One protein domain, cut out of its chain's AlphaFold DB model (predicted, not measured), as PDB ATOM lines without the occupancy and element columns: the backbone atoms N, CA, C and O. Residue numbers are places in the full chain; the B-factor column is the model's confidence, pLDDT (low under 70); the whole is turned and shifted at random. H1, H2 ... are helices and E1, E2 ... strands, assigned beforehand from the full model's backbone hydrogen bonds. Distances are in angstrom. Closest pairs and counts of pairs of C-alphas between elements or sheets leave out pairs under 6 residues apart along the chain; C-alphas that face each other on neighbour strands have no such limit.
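Overview. This is residues 34 to 142 and 388 to 430 of the 509 residues of the protein "Hypothetical protein" of Guillardia theta (UniProt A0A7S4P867). Six strands, E2, E3, E7, E4, E6 and E5, ring a closed barrel, with E1 paired onto E2 as a further strand beside the ring. The short helices H2 and H3 pack outside the barrel on different parts of its wall, while H1 lies off it. The 152 printed residues hold seven named strands and three named helices, in the order E1 E2 E3 H1 E4 H2 E5 E6 E7 H3; the class is mixed, helices and strands, and the barrel's pairing is mixed too. The whole is compact, with a radius of gyration of the C-alphas of 14.4 A and a rounded outline of 39 by 34 by 32 A.

Arrangement. E1, residues 47 to 57, and E2, residues 64 to 76, form an antiparallel hairpin, with N 54 and O 67 at 2.8 A. E2 and E3, residues 79 to 90, form the next, with N 74 and O 81 at 2.8 A; E1 E2 E3 is a meander, each strand the antiparallel neighbour of the one before. H1, residues 94 to 97, is not on the barrel. E4, residues 103 to 106, is parallel to E6, residues 404 to 411, with N 105 and O 409 at 2.7 A. H2, residues 126 to 131, is on the barrel, outside it, at a height over the sheet of 7.4 A; its closest C-alphas to E3 are those of Phe 130 and Ala 81, 5.9 A apart. E5, residues 391 to 399, and E6 form a hairpin, with N 397 and O 406 at 2.8 A. E5 is also antiparallel to E2, closing the ring, with N 75 and O 398 at 2.8 A. E7, residues 417 to 420, is antiparallel to E4, with N 104 and O 418 at 2.9 A, and parallel to E3, with N 88 and O 419 at 2.8 A. H3, residues 423 to 429, is on the barrel, outside it, at a height of 9.5 A. Every O i to N i+4 pair is within hydrogen-bond range in H2 and H3; H1 is too short for one.

Along the chain. E1 begins at C-alpha 47, (171.583, 214.226, 262.936), and spans 24.5 A. E2 spans 26.2 A and bends by 101 degrees at residue 73; E3 spans 28.5 A, E5 24.7 A and E6 20.7 A. H3 ends at C-alpha 429, (165.009, 208.554, 260.462).

Size, cuts and confidence. Residues 143 to 387 are not printed; C-alphas 142 and 388 are 39.5 A apart. The link from E4 to H2 is long. Confidence is under 70 at residues 34 to 35, 58 to 63, 91 to 100, 388 to 391 and 427 to 430.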
ATOM      1  N   ALA A  34     160.728 216.103 238.839       56.38
ATOM      2  CA  ALA A  34     161.093 216.874 240.022       56.38
ATOM      3  C   ALA A  34     162.464 216.420 240.548       56.38
ATOM      4  O   ALA A  34     162.730 215.216 240.636       56.38
ATOM      5  N   LEU A  35     163.335 217.370 240.901       65.19
ATOM      6  CA  LEU A  35     164.637 217.038 241.478       65.19
ATOM      7  C   LEU A  35     164.437 216.307 242.820       65.19
ATOM      8  O   LEU A  35     163.567 216.687 243.608       65.19
ATOM      9  N   PRO A  36     165.223 215.255 243.117       75.12
ATOM     10  CA  PRO A  36     165.032 214.479 244.336       75.12
ATOM     11  C   PRO A  36     165.346 215.333 245.566       75.12
ATOM     12  O   PRO A  36     166.449 215.859 245.678       75.12
ATOM     13  N   LEU A  37     164.391 215.455 246.491       86.31
ATOM     14  CA  LEU A  37     164.576 216.154 247.768       86.31
ATOM     15  C   LEU A  37     165.704 215.529 248.601       86.31
ATOM     16  O   LEU A  37     166.002 214.336 248.465       86.31
ATOM     17  N   PHE A  38     166.284 216.313 249.515       90.44
ATOM     18  CA  PHE A  38     167.230 215.767 250.483       90.44
ATOM     19  C   PHE A  38     166.527 214.714 251.349       90.44
ATOM     20  O   PHE A  38     165.428 214.935 251.859       90.44
ATOM     21  N   ASN A  39     167.156 213.549 251.504       91.31
ATOM     22  CA  ASN A  39     166.616 212.464 252.308       91.31
ATOM     23  C   ASN A  39     167.602 212.109 253.429       91.31
ATOM     24  O   ASN A  39     168.543 211.341 253.199       91.31
ATOM     25  N   PRO A  40     167.391 212.605 254.656       91.19
ATOM     26  CA  PRO A  40     168.324 212.346 255.741       91.19
ATOM     27  C   PRO A  40     168.316 210.883 256.203       91.19
ATOM     28  O   PRO A  40     169.320 210.420 256.730       91.19
ATOM     29  N   SER A  41     167.263 210.094 255.934       89.06
ATOM     30  CA  SER A  41     167.273 208.656 256.255       89.06
ATOM     31  C   SER A  41     168.228 207.846 255.366       89.06
ATOM     32  O   SER A  41     168.445 206.665 255.621       89.06
ATOM     33  N   ARG A  42     168.780 208.452 254.305       90.50
ATOM     34  CA  ARG A  42     169.826 207.868 253.448       90.50
ATOM     35  C   ARG A  42     171.241 208.283 253.854       90.50
ATOM     36  O   ARG A  42     172.184 207.896 253.172       90.50
ATOM     37  N   SER A  43     171.389 209.061 254.924       92.31
ATOM     38  CA  SER A  43     172.674 209.548 255.416       92.31
ATOM     39  C   SER A  43     172.968 208.977 256.803       92.31
ATOM     40  O   SER A  43     172.258 209.254 257.764       92.31
ATOM     41  N   SER A  44     174.045 208.203 256.934       92.31
ATOM     42  CA  SER A  44     174.539 207.725 258.231       92.31
ATOM     43  C   SER A  44     175.187 208.828 259.071       92.31
ATOM     44  O   SER A  44     175.455 208.623 260.252       92.31
ATOM     45  N   SER A  45     175.501 209.973 258.461       92.69
ATOM     46  CA  SER A  45     176.069 211.140 259.136       92.69
ATOM     47  C   SER A  45     175.002 212.153 259.559       92.69
ATOM     48  O   SER A  45     175.344 213.054 260.326       92.69
ATOM     49  N   ALA A  46     173.740 211.991 259.144       92.56
ATOM     50  CA  ALA A  46     172.655 212.882 259.532       92.56
ATOM     51  C   ALA A  46     172.416 212.858 261.047       92.56
ATOM     52  O   ALA A  46     172.520 211.828 261.707       92.56
ATOM     53  N   ASN A  47     172.085 214.021 261.591       91.06
ATOM     54  CA  ASN A  47     171.583 214.226 262.936       91.06
ATOM     55  C   ASN A  47     170.438 215.239 262.838       91.06
ATOM     56  O   ASN A  47     170.640 216.366 262.389       91.06
ATOM     57  N   ILE A  48     169.231 214.805 263.186       87.00
ATOM     58  CA  ILE A  48     168.019 215.611 263.048       87.00
ATOM     59  C   ILE A  48     167.494 215.931 264.438       87.00
ATOM     60  O   ILE A  48     167.280 215.015 265.235       87.00
ATOM     61  N   ASP A  49     167.221 217.206 264.690       81.31
ATOM     62  CA  ASP A  49     166.533 217.641 265.897       81.31
ATOM     63  C   ASP A  49     165.100 218.064 265.569       81.31
ATOM     64  O   ASP A  49     164.833 219.176 265.119       81.31
ATOM     65  N   GLN A  50     164.161 217.150 265.802       77.50
ATOM     66  CA  GLN A  50     162.738 217.396 265.564       77.50
ATOM     67  C   GLN A  50     162.075 218.241 266.654       77.50
ATOM     68  O   GLN A  50     160.979 218.751 266.432       77.50
ATOM     69  N   SER A  51     162.712 218.393 267.820       74.81
ATOM     70  CA  SER A  51     162.191 219.262 268.879       74.81
ATOM     71  C   SER A  51     162.399 220.744 268.546       74.81
ATOM     72  O   SER A  51     161.633 221.602 268.989       74.81
ATOM     73  N   ASN A  52     163.379 221.032 267.685       75.56
ATOM     74  CA  ASN A  52     163.716 222.368 267.224       75.56
ATOM     75  C   ASN A  52     163.084 222.676 265.862       75.56
ATOM     76  O   ASN A  52     163.748 222.670 264.823       75.56
ATOM     77  N   SER A  53     161.784 222.983 265.884       86.50
ATOM     78  CA  SER A  53     161.114 223.611 264.741       86.50
ATOM     79  C   SER A  53     161.662 225.016 264.467       86.50
ATOM     80  O   SER A  53     162.014 225.751 265.393       86.50
ATOM     81  N   LEU A  54     161.725 225.369 263.186       90.00
ATOM     82  CA  LEU A  54     162.173 226.658 262.670       90.00
ATOM     83  C   LEU A  54     161.076 227.241 261.786       90.00
ATOM     84  O   LEU A  54     160.567 226.540 260.910       90.00
ATOM     85  N   THR A  55     160.783 228.528 261.956       89.06
ATOM     86  CA  THR A  55     159.869 229.263 261.069       89.06
ATOM     87  C   THR A  55     160.521 230.548 260.572       89.06
ATOM     88  O   THR A  55     161.041 231.350 261.351       89.06
ATOM     89  N   VAL A  56     160.516 230.762 259.255       82.69
ATOM     90  CA  VAL A  56     161.210 231.876 258.602       82.69
ATOM     91  C   VAL A  56     160.328 232.472 257.508       82.69
ATOM     92  O   VAL A  56     160.013 231.803 256.533       82.69
ATOM     93  N   HIS A  57     160.021 233.765 257.617       76.56
ATOM     94  CA  HIS A  57     159.511 234.550 256.486       76.56
ATOM     95  C   HIS A  57     160.640 235.014 255.558       76.56
ATOM     96  O   HIS A  57     161.683 235.471 256.055       76.56
ATOM     97  N   TYR A  58     160.416 234.903 254.248       66.75
ATOM     98  CA  TYR A  58     161.249 235.511 253.206       66.75
ATOM     99  C   TYR A  58     160.741 236.917 252.839       66.75
ATOM    100  O   TYR A  58     159.796 237.428 253.439       66.75
ATOM    101  N   ALA A  59     161.465 237.601 251.944       56.00
ATOM    102  CA  ALA A  59     161.260 239.010 251.591       56.00
ATOM    103  C   ALA A  59     159.846 239.317 251.062       56.00
ATOM    104  O   ALA A  59     159.333 240.420 251.253       56.00
ATOM    105  N   ASP A  60     159.201 238.339 250.435       53.56
ATOM    106  CA  ASP A  60     157.780 238.360 250.155       53.56
ATOM    107  C   ASP A  60     157.015 237.977 251.428       53.56
ATOM    108  O   ASP A  60     157.045 236.844 251.896       53.56
ATOM    109  N   ALA A  61     156.285 238.937 251.997       41.31
ATOM    110  CA  ALA A  61     155.552 238.782 253.260       41.31
ATOM    111  C   ALA A  61     154.540 237.608 253.298       41.31
ATOM    112  O   ALA A  61     153.967 237.338 254.350       41.31
ATOM    113  N   ASN A  62     154.328 236.914 252.176       55.28
ATOM    114  CA  ASN A  62     153.418 235.782 252.028       55.28
ATOM    115  C   ASN A  62     154.128 234.413 251.992       55.28
ATOM    116  O   ASN A  62     153.437 233.395 251.965       55.28
ATOM    117  N   THR A  63     155.466 234.359 252.004       64.94
ATOM    118  CA  THR A  63     156.209 233.088 252.012       64.94
ATOM    119  C   THR A  63     156.787 232.802 253.391       64.94
ATOM    120  O   THR A  63     157.814 233.346 253.804       64.94
ATOM    121  N   GLU A  64     156.116 231.911 254.116       79.38
ATOM    122  CA  GLU A  64     156.598 231.325 255.364       79.38
ATOM    123  C   GLU A  64     157.169 229.933 255.093       79.38
ATOM    124  O   GLU A  64     156.455 229.039 254.651       79.38
ATOM    125  N   LEU A  65     158.452 229.725 255.379       83.56
ATOM    126  CA  LEU A  65     159.040 228.391 255.395       83.56
ATOM    127  C   LEU A  65     159.038 227.853 256.820       83.56
ATOM    128  O   LEU A  65     159.511 228.524 257.743       83.56
ATOM    129  N   THR A  66     158.563 226.620 256.985       88.00
ATOM    130  CA  THR A  66     158.666 225.890 258.250       88.00
ATOM    131  C   THR A  66     159.487 224.623 258.071       88.00
ATOM    132  O   THR A  66     159.471 223.957 257.029       88.00
ATOM    133  N   GLY A  67     160.269 224.310 259.092       89.75
ATOM    134  CA  GLY A  67     161.230 223.227 259.040       89.75
ATOM    135  C   GLY A  67     161.761 222.857 260.407       89.75
ATOM    136  O   GLY A  67     161.201 223.223 261.439       89.75
ATOM    137  N   ILE A  68     162.869 222.133 260.395       90.69
ATOM    138  CA  ILE A  68     163.591 221.695 261.588       90.69
ATOM    139  C   ILE A  68     165.091 221.895 261.409       90.69
ATOM    140  O   ILE A  68     165.585 222.044 260.285       90.69
ATOM    141  N   LEU A  69     165.828 221.871 262.516       91.62
ATOM    142  CA  LEU A  69     167.282 221.898 262.478       91.62
ATOM    143  C   LEU A  69     167.838 220.525 262.071       91.62
ATOM    144  O   LEU A  69     167.605 219.508 262.726       91.62
ATOM    145  N   CYS A  70     168.621 220.514 261.000       92.81
ATOM    146  CA  CYS A  70     169.401 219.365 260.565       92.81
ATOM    147  C   CYS A  70     170.887 219.638 260.754       92.81
ATOM    148  O   CYS A  70     171.337 220.775 260.635       92.81
ATOM    149  N   ARG A  71     171.660 218.583 261.001       94.75
ATOM    150  CA  ARG A  71     173.118 218.611 260.973       94.75
ATOM    151  C   ARG A  71     173.636 217.400 260.216       94.75
ATOM    152  O   ARG A  71     173.281 216.271 260.539       94.75
ATOM    153  N   ASP A  72     174.480 217.622 259.222       96.44
ATOM    154  CA  ASP A  72     175.052 216.548 258.410       96.44
ATOM    155  C   ASP A  72     176.421 216.969 257.853       96.44
ATOM    156  O   ASP A  72     176.852 218.112 258.027       96.44
ATOM    157  N   ASP A  73     177.113 216.042 257.202       97.44
ATOM    158  CA  ASP A  73     178.333 216.325 256.458       97.44
ATOM    159  C   ASP A  73     177.943 217.034 255.151       97.44
ATOM    160  O   ASP A  73     177.116 216.541 254.384       97.44
ATOM    161  N   VAL A  74     178.504 218.217 254.915       97.50
ATOM    162  CA  VAL A  74     178.187 219.098 253.787       97.50
ATOM    163  C   VAL A  74     179.462 219.390 253.013       97.50
ATOM    164  O   VAL A  74     180.500 219.700 253.599       97.50
ATOM    165  N   GLN A  75     179.372 219.332 251.688       95.75
ATOM    166  CA  GLN A  75     180.446 219.685 250.776       95.75
ATOM    167  C   GLN A  75     179.964 220.679 249.717       95.75
ATOM    168  O   GLN A  75     179.018 220.401 248.978       95.75
ATOM    169  N   LEU A  76     180.670 221.806 249.615       94.38
ATOM    170  CA  LEU A  76     180.491 222.842 248.602       94.38
ATOM    171  C   LEU A  76     181.834 223.072 247.894       94.38
ATOM    172  O   LEU A  76     182.757 223.664 248.453       94.38
ATOM    173  N   GLY A  77     181.962 222.558 246.669       89.81
ATOM    174  CA  GLY A  77     183.257 222.474 246.000       89.81
ATOM    175  C   GLY A  77     184.230 221.605 246.805       89.81
ATOM    176  O   GLY A  77     183.916 220.462 247.140       89.81
ATOM    177  N   GLU A  78     185.393 222.151 247.161       90.81
ATOM    178  CA  GLU A  78     186.353 221.466 248.041       90.81
ATOM    179  C   GLU A  78     186.138 221.754 249.529       90.81
ATOM    180  O   GLU A  78     186.771 221.102 250.353       90.81
ATOM    181  N   TYR A  79     185.264 222.692 249.906       95.06
ATOM    182  CA  TYR A  79     184.977 222.942 251.320       95.06
ATOM    183  C   TYR A  79     184.083 221.822 251.843       95.06
ATOM    184  O   TYR A  79     183.040 221.536 251.258       95.06
ATOM    185  N   ARG A  80     184.503 221.175 252.929       96.06
ATOM    186  CA  ARG A  80     183.828 220.042 253.569       96.06
ATOM    187  C   ARG A  80     183.787 220.270 255.066       96.06
ATOM    188  O   ARG A  80     184.830 220.526 255.661       96.06
ATOM    189  N   ALA A  81     182.603 220.165 255.656       96.88
ATOM    190  CA  ALA A  81     182.410 220.312 257.090       96.88
ATOM    191  C   ALA A  81     181.128 219.635 257.560       96.88
ATOM    192  O   ALA A  81     180.190 219.444 256.788       96.88
ATOM    193  N   ARG A  82     181.056 219.336 258.857       96.31
ATOM    194  CA  ARG A  82     179.817 218.909 259.507       96.31
ATOM    195  C   ARG A  82     179.022 220.124 259.985       96.31
ATOM    196  O   ARG A  82     179.320 220.684 261.041       96.31
ATOM    197  N   LEU A  83     178.005 220.525 259.224       95.50
ATOM    198  CA  LEU A  83     177.291 221.795 259.400       95.50
ATOM    199  C   LEU A  83     175.837 221.595 259.815       95.50
ATOM    200  O   LEU A  83     175.194 220.628 259.409       95.50
ATOM    201  N   SER A  84     175.316 222.549 260.587       94.56
ATOM    202  CA  SER A  84     173.878 222.679 260.816       94.56
ATOM    203  C   SER A  84     173.229 223.508 259.704       94.56
ATOM    204  O   SER A  84     173.821 224.480 259.238       94.56
ATOM    205  N   PHE A  85     172.014 223.151 259.300       94.94
ATOM    206  CA  PHE A  85     171.231 223.821 258.262       94.94
ATOM    207  C   PHE A  85     169.730 223.589 258.471       94.94
ATOM    208  O   PHE A  85     169.326 222.722 259.250       94.94
ATOM    209  N   ALA A  86     168.891 224.372 257.795       93.00
ATOM    210  CA  ALA A  86     167.444 224.201 257.878       93.00
ATOM    211  C   ALA A  86     166.969 223.062 256.959       93.00
ATOM    212  O   ALA A  86     167.277 223.040 255.770       93.00
ATOM    213  N   CYS A  87     166.193 222.128 257.496       92.00
ATOM    214  CA  CYS A  87     165.443 221.144 256.721       92.00
ATOM    215  C   CYS A  87     163.996 221.623 256.586       92.00
ATOM    216  O   CYS A  87     163.215 221.504 257.529       92.00
ATOM    217  N   TRP A  88     163.647 222.179 255.430       89.31
ATOM    218  CA  TRP A  88     162.323 222.723 255.143       89.31
ATOM    219  C   TRP A  88     161.332 221.603 254.845       89.31
ATOM    220  O   TRP A  88     161.455 220.902 253.841       89.31
ATOM    221  N   THR A  89     160.352 221.448 255.728       85.81
ATOM    222  CA  THR A  89     159.314 220.414 255.652       85.81
ATOM    223  C   THR A  89     158.011 220.929 255.058       85.81
ATOM    224  O   THR A  89     157.205 220.140 254.565       85.81
ATOM    225  N   SER A  90     157.785 222.242 255.110       80.19
ATOM    226  CA  SER A  90     156.618 222.875 254.506       80.19
ATOM    227  C   SER A  90     156.955 224.267 253.981       80.19
ATOM    228  O   SER A  90     157.675 225.042 254.614       80.19
ATOM    229  N   ALA A  91     156.423 224.551 252.796       69.75
ATOM    230  CA  ALA A  91     156.575 225.795 252.064       69.75
ATOM    231  C   ALA A  91     155.298 226.033 251.225       69.75
ATOM    232  O   ALA A  91     154.771 225.066 250.660       69.75
ATOM    233  N   PRO A  92     154.783 227.273 251.115       61.44
ATOM    234  CA  PRO A  92     153.655 227.614 250.250       61.44
ATOM    235  C   PRO A  92     153.967 227.252 248.796       61.44
ATOM    236  O   PRO A  92     155.083 227.477 248.347       61.44
ATOM    237  N   ASN A  93     153.004 226.711 248.044       58.34
ATOM    238  CA  ASN A  93     153.185 226.292 246.642       58.34
ATOM    239  C   ASN A  93     154.237 225.180 246.453       58.34
ATOM    240  O   ASN A  93     155.165 225.316 245.664       58.34
ATOM    241  N   GLN A  94     154.089 224.043 247.149       51.25
ATOM    242  CA  GLN A  94     154.995 222.873 247.075       51.25
ATOM    243  C   GLN A  94     155.394 222.439 245.650       51.25
ATOM    244  O   GLN A  94     156.519 221.990 245.441       51.25
ATOM    245  N   GLN A  95     154.506 222.611 244.666       51.81
ATOM    246  CA  GLN A  95     154.777 222.306 243.260       51.81
ATOM    247  C   GLN A  95     155.865 223.208 242.646       51.81
ATOM    248  O   GLN A  95     156.671 222.736 241.853       51.81
ATOM    249  N   PHE A  96     155.951 224.467 243.081       54.81
ATOM    250  CA  PHE A  96     156.949 225.439 242.633       54.81
ATOM    251  C   PHE A  96     158.360 225.110 243.154       54.81
ATOM    252  O   PHE A  96     159.353 225.267 242.446       54.81
ATOM    253  N   TRP A  97     158.468 224.567 244.368       55.94
ATOM    254  CA  TRP A  97     159.763 224.205 244.961       55.94
ATOM    255  C   TRP A  97     160.429 223.019 244.264       55.94
ATOM    256  O   TRP A  97     161.650 222.989 244.160       55.94
ATOM    257  N   ALA A  98     159.644 222.085 243.719       48.34
ATOM    258  CA  ALA A  98     160.162 220.988 242.899       48.34
ATOM    259  C   ALA A  98     160.886 221.478 241.626       48.34
ATOM    260  O   ALA A  98     161.743 220.764 241.097       48.34
ATOM    261  N   GLU A  99     160.560 222.691 241.163       54.62
ATOM    262  CA  GLU A  99     161.160 223.356 240.001       54.62
ATOM    263  C   GLU A  99     162.293 224.328 240.389       54.62
ATOM    264  O   GLU A  99     163.236 224.500 239.620       54.62
ATOM    265  N   MET A 100     162.261 224.900 241.601       60.12
ATOM    266  CA  MET A 100     163.303 225.797 242.135       60.12
ATOM    267  C   MET A 100     164.549 225.090 242.683       60.12
ATOM    268  O   MET A 100     165.438 225.738 243.224       60.12
ATOM    269  N   GLY A 101     164.655 223.768 242.564       71.44
ATOM    270  CA  GLY A 101     165.800 223.012 243.071       71.44
ATOM    271  C   GLY A 101     165.559 222.362 244.431       71.44
ATOM    272  O   GLY A 101     164.444 222.198 244.905       71.44
ATOM    273  N   ASN A 102     166.639 221.923 245.063       85.06
ATOM    274  CA  ASN A 102     166.614 221.149 246.300       85.06
ATOM    275  C   ASN A 102     166.670 222.003 247.569       85.06
ATOM    276  O   ASN A 102     166.618 221.452 248.667       85.06
ATOM    277  N   GLY A 103     166.807 223.322 247.443       87.31
ATOM    278  CA  GLY A 103     167.001 224.222 248.570       87.31
ATOM    279  C   GLY A 103     167.600 225.562 248.163       87.31
ATOM    280  O   GLY A 103     167.803 225.837 246.979       87.31
ATOM    281  N   VAL A 104     167.934 226.362 249.170       87.69
ATOM    282  CA  VAL A 104     168.571 227.676 249.036       87.69
ATOM    283  C   VAL A 104     169.954 227.621 249.676       87.69
ATOM    284  O   VAL A 104     170.103 227.199 250.824       87.69
ATOM    285  N   LEU A 105     170.969 228.050 248.933       93.38
ATOM    286  CA  LEU A 105     172.319 228.325 249.408       93.38
ATOM    287  C   LEU A 105     172.411 229.799 249.801       93.38
ATOM    288  O   LEU A 105     172.853 230.633 249.011       93.38
ATOM    289  N   GLY A 106     171.984 230.100 251.027       92.31
ATOM    290  CA  GLY A 106     172.112 231.437 251.592       92.31
ATOM    291  C   GLY A 106     173.574 231.820 251.824       92.31
ATOM    292  O   GLY A 106     174.305 231.145 252.556       92.31
ATOM    293  N   LEU A 107     173.992 232.919 251.199       95.06
ATOM    294  CA  LEU A 107     175.326 233.516 251.285       95.06
ATOM    295  C   LEU A 107     175.299 234.933 251.883       95.06
ATOM    296  O   LEU A 107     176.320 235.622 251.887       95.06
ATOM    297  N   GLY A 108     174.147 235.369 252.389       91.44
ATOM    298  CA  GLY A 108     173.928 236.660 253.034       91.44
ATOM    299  C   GLY A 108     174.677 236.846 254.366       91.44
ATOM    300  O   GLY A 108     175.182 235.883 254.956       91.44
ATOM    301  N   PRO A 109     174.749 238.087 254.886       90.00
ATOM    302  CA  PRO A 109     175.440 238.387 256.139       90.00
ATOM    303  C   PRO A 109     174.781 237.737 257.363       90.00
ATOM    304  O   PRO A 109     173.562 237.756 257.519       90.00
ATOM    305  N   LYS A 110     175.595 237.282 258.324       85.44
ATOM    306  CA  LYS A 110     175.136 236.662 259.587       85.44
ATOM    307  C   LYS A 110     174.065 237.461 260.328       85.44
ATOM    308  O   LYS A 110     173.131 236.884 260.875       85.44
ATOM    309  N   TYR A 111     174.217 238.781 260.384       84.25
ATOM    310  CA  TYR A 111     173.359 239.648 261.194       84.25
ATOM    311  C   TYR A 111     172.053 240.036 260.500       84.25
ATOM    312  O   TYR A 111     171.234 240.735 261.096       84.25
ATOM    313  N   GLN A 112     171.828 239.563 259.270       81.00
ATOM    314  CA  GLN A 112     170.553 239.733 258.585       81.00
ATOM    315  C   GLN A 112     169.408 239.092 259.366       81.00
ATOM    316  O   GLN A 112     168.382 239.725 259.614       81.00
ATOM    317  N   LYS A 113     169.598 237.826 259.751       80.88
ATOM    318  CA  LYS A 113     168.606 237.026 260.458       80.88
ATOM    319  C   LYS A 113     169.316 235.981 261.308       80.88
ATOM    320  O   LYS A 113     169.855 235.012 260.790       80.88
ATOM    321  N   GLN A 114     169.333 236.211 262.618       85.00
ATOM    322  CA  GLN A 114     169.982 235.321 263.588       85.00
ATOM    323  C   GLN A 114     168.992 234.406 264.304       85.00
ATOM    324  O   GLN A 114     169.395 233.385 264.853       85.00
ATOM    325  N   HIS A 115     167.714 234.782 264.293       88.12
ATOM    326  CA  HIS A 115     166.651 234.057 264.965       88.12
ATOM    327  C   HIS A 115     165.459 233.860 264.027       88.12
ATOM    328  O   HIS A 115     165.232 234.652 263.106       88.12
ATOM    329  N   ASP A 116     164.733 232.775 264.255       86.88
ATOM    330  CA  ASP A 116     163.460 232.469 263.613       86.88
ATOM    331  C   ASP A 116     162.336 233.373 264.175       86.88
ATOM    332  O   ASP A 116     162.586 234.234 265.026       86.88
ATOM    333  N   VAL A 117     161.090 233.217 263.710       85.31
ATOM    334  CA  VAL A 117     159.963 234.051 264.197       85.31
ATOM    335  C   VAL A 117     159.675 233.885 265.695       85.31
ATOM    336  O   VAL A 117     159.091 234.776 266.304       85.31
ATOM    337  N   ASN A 118     160.093 232.766 266.293       86.31
ATOM    338  CA  ASN A 118     159.877 232.424 267.697       86.31
ATOM    339  C   ASN A 118     161.095 232.762 268.576       86.31
ATOM    340  O   ASN A 118     161.145 232.362 269.738       86.31
ATOM    341  N   GLY A 119     162.101 233.462 268.037       87.56
ATOM    342  CA  GLY A 119     163.319 233.822 268.765       87.56
ATOM    343  C   GLY A 119     164.335 232.683 268.905       87.56
ATOM    344  O   GLY A 119     165.301 232.823 269.656       87.56
ATOM    345  N   ARG A 120     164.165 231.562 268.194       88.00
ATOM    346  CA  ARG A 120     165.109 230.436 268.225       88.00
ATOM    347  C   ARG A 120     166.314 230.722 267.332       88.00
ATOM    348  O   ARG A 120     166.121 231.240 266.233       88.00
ATOM    349  N   PRO A 121     167.544 230.375 267.748       88.94
ATOM    350  CA  PRO A 121     168.730 230.587 266.924       88.94
ATOM    351  C   PRO A 121     168.644 229.855 265.582       88.94
ATOM    352  O   PRO A 121     168.344 228.663 265.526       88.94
ATOM    353  N   LEU A 122     168.956 230.562 264.499       90.94
ATOM    354  CA  LEU A 122     169.111 229.969 263.174       90.94
ATOM    355  C   LEU A 122     170.522 229.386 262.995       90.94
ATOM    356  O   LEU A 122     171.469 229.841 263.648       90.94
ATOM    357  N   PRO A 123     170.693 228.410 262.082       91.44
ATOM    358  CA  PRO A 123     172.012 227.967 261.652       91.44
ATOM    359  C   PRO A 123     172.912 229.135 261.245       91.44
ATOM    360  O   PRO A 123     172.465 230.097 260.618       91.44
ATOM    361  N   SER A 124     174.202 229.029 261.569       91.06
ATOM    362  CA  SER A 124     175.201 229.979 261.077       91.06
ATOM    363  C   SER A 124     175.235 229.960 259.542       91.06
ATOM    364  O   SER A 124     175.125 228.873 258.967       91.06
ATOM    365  N   PRO A 125     175.452 231.110 258.869       93.69
ATOM    366  CA  PRO A 125     175.669 231.136 257.427       93.69
ATOM    367  C   PRO A 125     176.722 230.119 257.003       93.69
ATOM    368  O   PRO A 125     177.759 229.980 257.662       93.69
ATOM    369  N   ILE A 126     176.466 229.424 255.896       95.62
ATOM    370  CA  ILE A 126     177.228 228.231 255.509       95.62
ATOM    371  C   ILE A 126     178.731 228.508 255.374       95.62
ATOM    372  O   ILE A 126     179.549 227.739 255.876       95.62
ATOM    373  N   LEU A 127     179.105 229.650 254.785       95.94
ATOM    374  CA  LEU A 127     180.506 230.038 254.621       95.94
ATOM    375  C   LEU A 127     181.200 230.243 255.972       95.94
ATOM    376  O   LEU A 127     182.332 229.800 256.147       95.94
ATOM    377  N   LEU A 128     180.515 230.863 256.937       95.12
ATOM    378  CA  LEU A 128     181.029 231.023 258.298       95.12
ATOM    379  C   LEU A 128     181.133 229.676 259.014       95.12
ATOM    380  O   LEU A 128     182.083 229.463 259.756       95.12
ATOM    381  N   GLY A 129     180.200 228.755 258.760       94.94
ATOM    382  CA  GLY A 129     180.274 227.388 259.272       94.94
ATOM    383  C   GLY A 129     181.515 226.635 258.780       94.94
ATOM    384  O   GLY A 129     182.183 225.978 259.572       94.94
ATOM    385  N   PHE A 130     181.865 226.768 257.497       96.94
ATOM    386  CA  PHE A 130     183.085 226.170 256.945       96.94
ATOM    387  C   PHE A 130     184.368 226.801 257.495       96.94
ATOM    388  O   PHE A 130     185.358 226.107 257.703       96.94
ATOM    389  N   THR A 131     184.383 228.115 257.690       96.81
ATOM    390  CA  THR A 131     185.628 228.875 257.897       96.81
ATOM    391  C   THR A 131     185.902 229.266 259.343       96.81
ATOM    392  O   THR A 131     186.978 229.791 259.643       96.81
ATOM    393  N   ALA A 132     184.967 229.001 260.261       95.00
ATOM    394  CA  ALA A 132     185.166 229.273 261.676       95.00
ATOM    395  C   ALA A 132     186.469 228.626 262.181       95.00
ATOM    396  O   ALA A 132     186.813 227.498 261.824       95.00
ATOM    397  N   ARG A 133     187.236 229.370 262.986       93.25
ATOM    398  CA  ARG A 133     188.566 228.936 263.455       93.25
ATOM    399  C   ARG A 133     188.499 227.693 264.342       93.25
ATOM    400  O   ARG A 133     189.465 226.945 264.415       93.25
ATOM    401  N   ASP A 134     187.372 227.497 265.010       93.25
ATOM    402  CA  ASP A 134     187.054 226.383 265.899       93.25
ATOM    403  C   ASP A 134     186.267 225.256 265.204       93.25
ATOM    404  O   ASP A 134     185.862 224.296 265.861       93.25
ATOM    405  N   ALA A 135     186.066 225.322 263.880       92.12
ATOM    406  CA  ALA A 135     185.390 224.276 263.114       92.12
ATOM    407  C   ALA A 135     186.280 223.031 262.949       92.12
ATOM    408  O   ALA A 135     186.854 222.790 261.891       92.12
ATOM    409  N   VAL A 136     186.371 222.209 263.997       90.88
ATOM    410  CA  VAL A 136     187.215 220.997 264.042       90.88
ATOM    411  C   VAL A 136     186.922 219.985 262.931       90.88
ATOM    412  O   VAL A 136     187.824 219.282 262.486       90.88
ATOM    413  N   ASP A 137     185.676 219.938 262.460       91.44
ATOM    414  CA  ASP A 137     185.228 219.018 261.414       91.44
ATOM    415  C   ASP A 137     185.325 219.633 260.006       91.44
ATOM    416  O   ASP A 137     184.782 219.058 259.065       91.44
ATOM    417  N   SER A 138     185.954 220.805 259.847       96.75
ATOM    418  CA  SER A 138     186.061 221.516 258.570       96.75
ATOM    419  C   SER A 138     187.477 221.505 258.004       96.75
ATOM    420  O   SER A 138     188.434 221.887 258.675       96.75
ATOM    421  N   ASN A 139     187.615 221.175 256.719       95.62
ATOM    422  CA  ASN A 139     188.893 221.320 256.010       95.62
ATOM    423  C   ASN A 139     189.207 222.771 255.593       95.62
ATOM    424  O   ASN A 139     190.303 223.040 255.107       95.62
ATOM    425  N   ALA A 140     188.255 223.687 255.770       95.56
ATOM    426  CA  ALA A 140     188.383 225.110 255.473       95.56
ATOM    427  C   ALA A 140     188.489 225.970 256.747       95.56
ATOM    428  O   ALA A 140     188.437 227.200 256.668       95.56
ATOM    429  N   ALA A 141     188.624 225.339 257.919       96.62
ATOM    430  CA  ALA A 141     188.720 226.029 259.199       96.62
ATOM    431  C   ALA A 141     189.861 227.059 259.200       96.62
ATOM    432  O   ALA A 141     190.992 226.769 258.811       96.62
ATOM    433  N   GLY A 142     189.559 228.283 259.637       94.38
ATOM    434  CA  GLY A 142     190.528 229.377 259.711       94.38
ATOM    435  C   GLY A 142     190.841 230.073 258.383       94.38
ATOM    436  O   GLY A 142     191.532 231.096 258.407       94.38
ATOM    437  N   PRO A 388     157.686 234.997 239.087       37.28
ATOM    438  CA  PRO A 388     157.972 236.259 238.399       37.28
ATOM    439  C   PRO A 388     159.454 236.460 238.022       37.28
ATOM    440  O   PRO A 388     159.759 237.403 237.298       37.28
ATOM    441  N   ASN A 389     160.394 235.625 238.499       46.38
ATOM    442  CA  ASN A 389     161.798 236.044 238.624       46.38
ATOM    443  C   ASN A 389     162.851 235.311 237.802       46.38
ATOM    444  O   ASN A 389     164.023 235.572 238.028       46.38
ATOM    445  N   GLY A 390     162.506 234.550 236.765       51.59
ATOM    446  CA  GLY A 390     163.308 234.643 235.535       51.59
ATOM    447  C   GLY A 390     164.684 233.945 235.455       51.59
ATOM    448  O   GLY A 390     165.035 233.321 234.463       51.59
ATOM    449  N   HIS A 391     165.538 234.106 236.441       62.38
ATOM    450  CA  HIS A 391     166.958 233.828 236.354       62.38
ATOM    451  C   HIS A 391     167.355 233.209 237.676       62.38
ATOM    452  O   HIS A 391     167.226 233.835 238.724       62.38
ATOM    453  N   GLN A 392     167.792 231.956 237.628       75.25
ATOM    454  CA  GLN A 392     168.254 231.247 238.812       75.25
ATOM    455  C   GLN A 392     169.652 230.700 238.566       75.25
ATOM    456  O   GLN A 392     169.979 230.165 237.499       75.25
ATOM    457  N   PHE A 393     170.472 230.844 239.597       85.06
ATOM    458  CA  PHE A 393     171.825 230.339 239.657       85.06
ATOM    459  C   PHE A 393     171.841 229.131 240.580       85.06
ATOM    460  O   PHE A 393     171.512 229.249 241.755       85.06
ATOM    461  N   PHE A 394     172.214 227.967 240.056       87.00
ATOM    462  CA  PHE A 394     172.225 226.726 240.822       87.00
ATOM    463  C   PHE A 394     173.644 226.258 241.087       87.00
ATOM    464  O   PHE A 394     174.368 225.917 240.152       87.00
ATOM    465  N   ALA A 395     174.015 226.172 242.357       89.31
ATOM    466  CA  ALA A 395     175.237 225.500 242.769       89.31
ATOM    467  C   ALA A 395     174.946 224.025 243.066       89.31
ATOM    468  O   ALA A 395     173.900 223.672 243.620       89.31
ATOM    469  N   GLN A 396     175.890 223.158 242.709       89.38
ATOM    470  CA  GLN A 396     175.860 221.756 243.103       89.38
ATOM    471  C   GLN A 396     176.508 221.603 244.484       89.38
ATOM    472  O   GLN A 396     177.688 221.901 244.672       89.38
ATOM    473  N   ILE A 397     175.750 221.074 245.437       92.50
ATOM    474  CA  ILE A 397     176.203 220.760 246.791       92.50
ATOM    475  C   ILE A 397     176.058 219.256 247.046       92.50
ATOM    476  O   ILE A 397     175.251 218.579 246.403       92.50
ATOM    477  N   PHE A 398     176.852 218.722 247.964       94.38
ATOM    478  CA  PHE A 398     176.767 217.335 248.406       94.38
ATOM    479  C   PHE A 398     176.482 217.281 249.900       94.38
ATOM    480  O   PHE A 398     177.138 217.976 250.675       94.38
ATOM    481  N   VAL A 399     175.511 216.462 250.305       96.19
ATOM    482  CA  VAL A 399     175.112 216.347 251.714       96.19
ATOM    483  C   VAL A 399     174.931 214.889 252.115       96.19
ATOM    484  O   VAL A 399     174.261 214.121 251.422       96.19
ATOM    485  N   GLY A 400     175.512 214.514 253.250       95.25
ATOM    486  CA  GLY A 400     175.354 213.210 253.879       95.25
ATOM    487  C   GLY A 400     176.430 212.175 253.570       95.25
ATOM    488  O   GLY A 400     177.352 212.399 252.788       95.25
ATOM    489  N   THR A 401     176.285 211.008 254.199       93.94
ATOM    490  CA  THR A 401     177.150 209.835 254.016       93.94
ATOM    491  C   THR A 401     176.292 208.592 253.740       93.94
ATOM    492  O   THR A 401     175.626 208.117 254.657       93.94
ATOM    493  N   PRO A 402     176.300 208.021 252.520       94.81
ATOM    494  CA  PRO A 402     176.983 208.528 251.329       94.81
ATOM    495  C   PRO A 402     176.422 209.882 250.866       94.81
ATOM    496  O   PRO A 402     175.258 210.202 251.104       94.81
ATOM    497  N   ALA A 403     177.264 210.655 250.180       93.88
ATOM    498  CA  ALA A 403     176.927 211.984 249.683       93.88
ATOM    499  C   ALA A 403     175.749 211.961 248.699       93.88
ATOM    500  O   ALA A 403     175.757 211.223 247.711       93.88
ATOM    501  N   GLN A 404     174.753 212.810 248.951       93.50
ATOM    502  CA  GLN A 404     173.625 213.058 248.056       93.50
ATOM    503  C   GLN A 404     173.906 214.319 247.228       93.50
ATOM    504  O   GLN A 404     174.075 215.385 247.823       93.50
ATOM    505  N   PRO A 405     173.966 214.236 245.884       91.38
ATOM    506  CA  PRO A 405     174.069 215.413 245.031       91.38
ATOM    507  C   PRO A 405     172.756 216.197 245.046       91.38
ATOM    508  O   PRO A 405     171.710 215.660 244.689       91.38
ATOM    509  N   LEU A 406     172.825 217.477 245.403       89.56
ATOM    510  CA  LEU A 406     171.700 218.405 245.433       89.56
ATOM    511  C   LEU A 406     172.038 219.691 244.667       89.56
ATOM    512  O   LEU A 406     173.172 220.165 244.689       89.56
ATOM    513  N   ARG A 407     171.047 220.273 244.001       87.00
ATOM    514  CA  ARG A 407     171.148 221.554 243.296       87.00
ATOM    515  C   ARG A 407     170.401 222.617 244.079       87.00
ATOM    516  O   ARG A 407     169.201 222.486 244.279       87.00
ATOM    517  N   VAL A 408     171.092 223.659 244.509       87.19
ATOM    518  CA  VAL A 408     170.540 224.695 245.393       87.19
ATOM    519  C   VAL A 408     170.659 226.070 244.754       87.19
ATOM    520  O   VAL A 408     171.639 226.340 244.059       87.19
ATOM    521  N   VAL A 409     169.664 226.927 244.979       87.06
ATOM    522  CA  VAL A 409     169.654 228.303 244.461       87.06
ATOM    523  C   VAL A 409     170.684 229.133 245.215       87.06
ATOM    524  O   VAL A 409     170.662 229.166 246.440       87.06
ATOM    525  N   VAL A 410     171.584 229.800 244.500       90.88
ATOM    526  CA  VAL A 410     172.558 230.731 245.077       90.88
ATOM    527  C   VAL A 410     171.855 232.039 245.416       90.88
ATOM    528  O   VAL A 410     171.363 232.728 244.521       90.88
ATOM    529  N   ASP A 411     171.843 232.396 246.697       89.38
ATOM    530  CA  ASP A 411     171.121 233.564 247.197       89.38
ATOM    531  C   ASP A 411     172.013 234.425 248.102       89.38
ATOM    532  O   ASP A 411     172.355 234.044 249.222       89.38
ATOM    533  N   THR A 412     172.401 235.607 247.623       91.88
ATOM    534  CA  THR A 412     173.126 236.608 248.424       91.88
ATOM    535  C   THR A 412     172.201 237.479 249.276       91.88
ATOM    536  O   THR A 412     172.685 238.215 250.140       91.88
ATOM    537  N   GLY A 413     170.890 237.398 249.051       82.31
ATOM    538  CA  GLY A 413     169.845 238.114 249.766       82.31
ATOM    539  C   GLY A 413     169.369 237.426 251.045       82.31
ATOM    540  O   GLY A 413     168.603 238.042 251.783       82.31
ATOM    541  N   SER A 414     169.815 236.204 251.358       81.94
ATOM    542  CA  SER A 414     169.499 235.524 252.621       81.94
ATOM    543  C   SER A 414     170.712 234.815 253.238       81.94
ATOM    544  O   SER A 414     171.579 234.318 252.521       81.94
ATOM    545  N   PRO A 415     170.817 234.733 254.580       87.06
ATOM    546  CA  PRO A 415     171.967 234.119 255.246       87.06
ATOM    547  C   PRO A 415     171.833 232.599 255.410       87.06
ATOM    548  O   PRO A 415     172.747 231.952 255.919       87.06
ATOM    549  N   LEU A 416     170.671 232.034 255.076       89.69
ATOM    550  CA  LEU A 416     170.271 230.715 255.541       89.69
ATOM    551  C   LEU A 416     170.479 229.661 254.457       89.69
ATOM    552  O   LEU A 416     169.817 229.669 253.424       89.69
ATOM    553  N   PHE A 417     171.366 228.708 254.729       94.38
ATOM    554  CA  PHE A 417     171.406 227.466 253.971       94.38
ATOM    555  C   PHE A 417     170.294 226.533 254.458       94.38
ATOM    556  O   PHE A 417     170.185 226.239 255.654       94.38
ATOM    557  N   GLY A 418     169.468 226.065 253.527       92.38
ATOM    558  CA  GLY A 418     168.420 225.110 253.841       92.38
ATOM    559  C   GLY A 418     168.002 224.263 252.652       92.38
ATOM    560  O   GLY A 418     168.079 224.692 251.503       92.38
ATOM    561  N   LEU A 419     167.562 223.046 252.947       92.25
ATOM    562  CA  LEU A 419     167.210 222.017 251.978       92.25
ATOM    563  C   LEU A 419     165.757 221.606 252.155       92.25
ATOM    564  O   LEU A 419     165.288 221.434 253.279       92.25
ATOM    565  N   PHE A 420     165.066 221.392 251.044       89.00
ATOM    566  CA  PHE A 420     163.735 220.808 251.051       89.00
ATOM    567  C   PHE A 420     163.824 219.316 251.347       89.00
ATOM    568  O   PHE A 420     164.608 218.580 250.738       89.00
ATOM    569  N   VAL A 421     162.990 218.877 252.284       87.62
ATOM    570  CA  VAL A 421     162.873 217.487 252.724       87.62
ATOM    571  C   VAL A 421     161.410 217.075 252.701       87.62
ATOM    572  O   VAL A 421     160.517 217.879 252.960       87.62
ATOM    573  N   SER A 422     161.132 215.803 252.422       81.50
ATOM    574  CA  SER A 422     159.771 215.298 252.593       81.50
ATOM    575  C   SER A 422     159.527 214.910 254.050       81.50
ATOM    576  O   SER A 422     160.355 214.238 254.673       81.50
ATOM    577  N   GLN A 423     158.347 215.242 254.578       77.00
ATOM    578  CA  GLN A 423     157.952 214.894 255.950       77.00
ATOM    579  C   GLN A 423     158.099 213.388 256.244       77.00
ATOM    580  O   GLN A 423     158.495 212.983 257.338       77.00
ATOM    581  N   SER A 424     157.841 212.537 255.245       77.44
ATOM    582  CA  SER A 424     157.939 211.079 255.375       77.44
ATOM    583  C   SER A 424     159.371 210.575 255.588       77.44
ATOM    584  O   SER A 424     159.561 209.543 256.233       77.44
ATOM    585  N   THR A 425     160.389 211.278 255.083       80.25
ATOM    586  CA  THR A 425     161.800 210.899 255.287       80.25
ATOM    587  C   THR A 425     162.302 211.265 256.678       80.25
ATOM    588  O   THR A 425     163.030 210.481 257.287       80.25
ATOM    589  N   ILE A 426     161.825 212.386 257.221       78.94
ATOM    590  CA  ILE A 426     162.076 212.798 258.606       78.94
ATOM    591  C   ILE A 426     161.513 211.765 259.590       78.94
ATOM    592  O   ILE A 426     162.219 211.329 260.497       78.94
ATOM    593  N   GLY A 427     160.282 211.287 259.368       69.94
ATOM    594  CA  GLY A 427     159.674 210.247 260.209       69.94
ATOM    595  C   GLY A 427     160.416 208.900 260.175       69.94
ATOM    596  O   GLY A 427     160.509 208.219 261.193       69.94
ATOM    597  N   LYS A 428     160.996 208.519 259.025       69.25
ATOM    598  CA  LYS A 428     161.756 207.260 258.870       69.25
ATOM    599  C   LYS A 428     163.096 207.263 259.603       69.25
ATOM    600  O   LYS A 428     163.513 206.212 260.084       69.25
ATOM    601  N   TYR A 429     163.750 208.419 259.722       65.06
ATOM    602  CA  TYR A 429     165.009 208.554 260.462       65.06
ATOM    603  C   TYR A 429     164.868 208.151 261.949       65.06
ATOM    604  O   TYR A 429     165.799 207.601 262.529       65.06
ATOM    605  N   ASN A 430     163.678 208.311 262.539       54.97
ATOM    606  CA  ASN A 430     163.401 207.975 263.943       54.97
ATOM    607  C   ASN A 430     163.101 206.494 264.223       54.97
ATOM    608  O   ASN A 430     162.699 206.153 265.333       54.97
TER     609      ASN A 430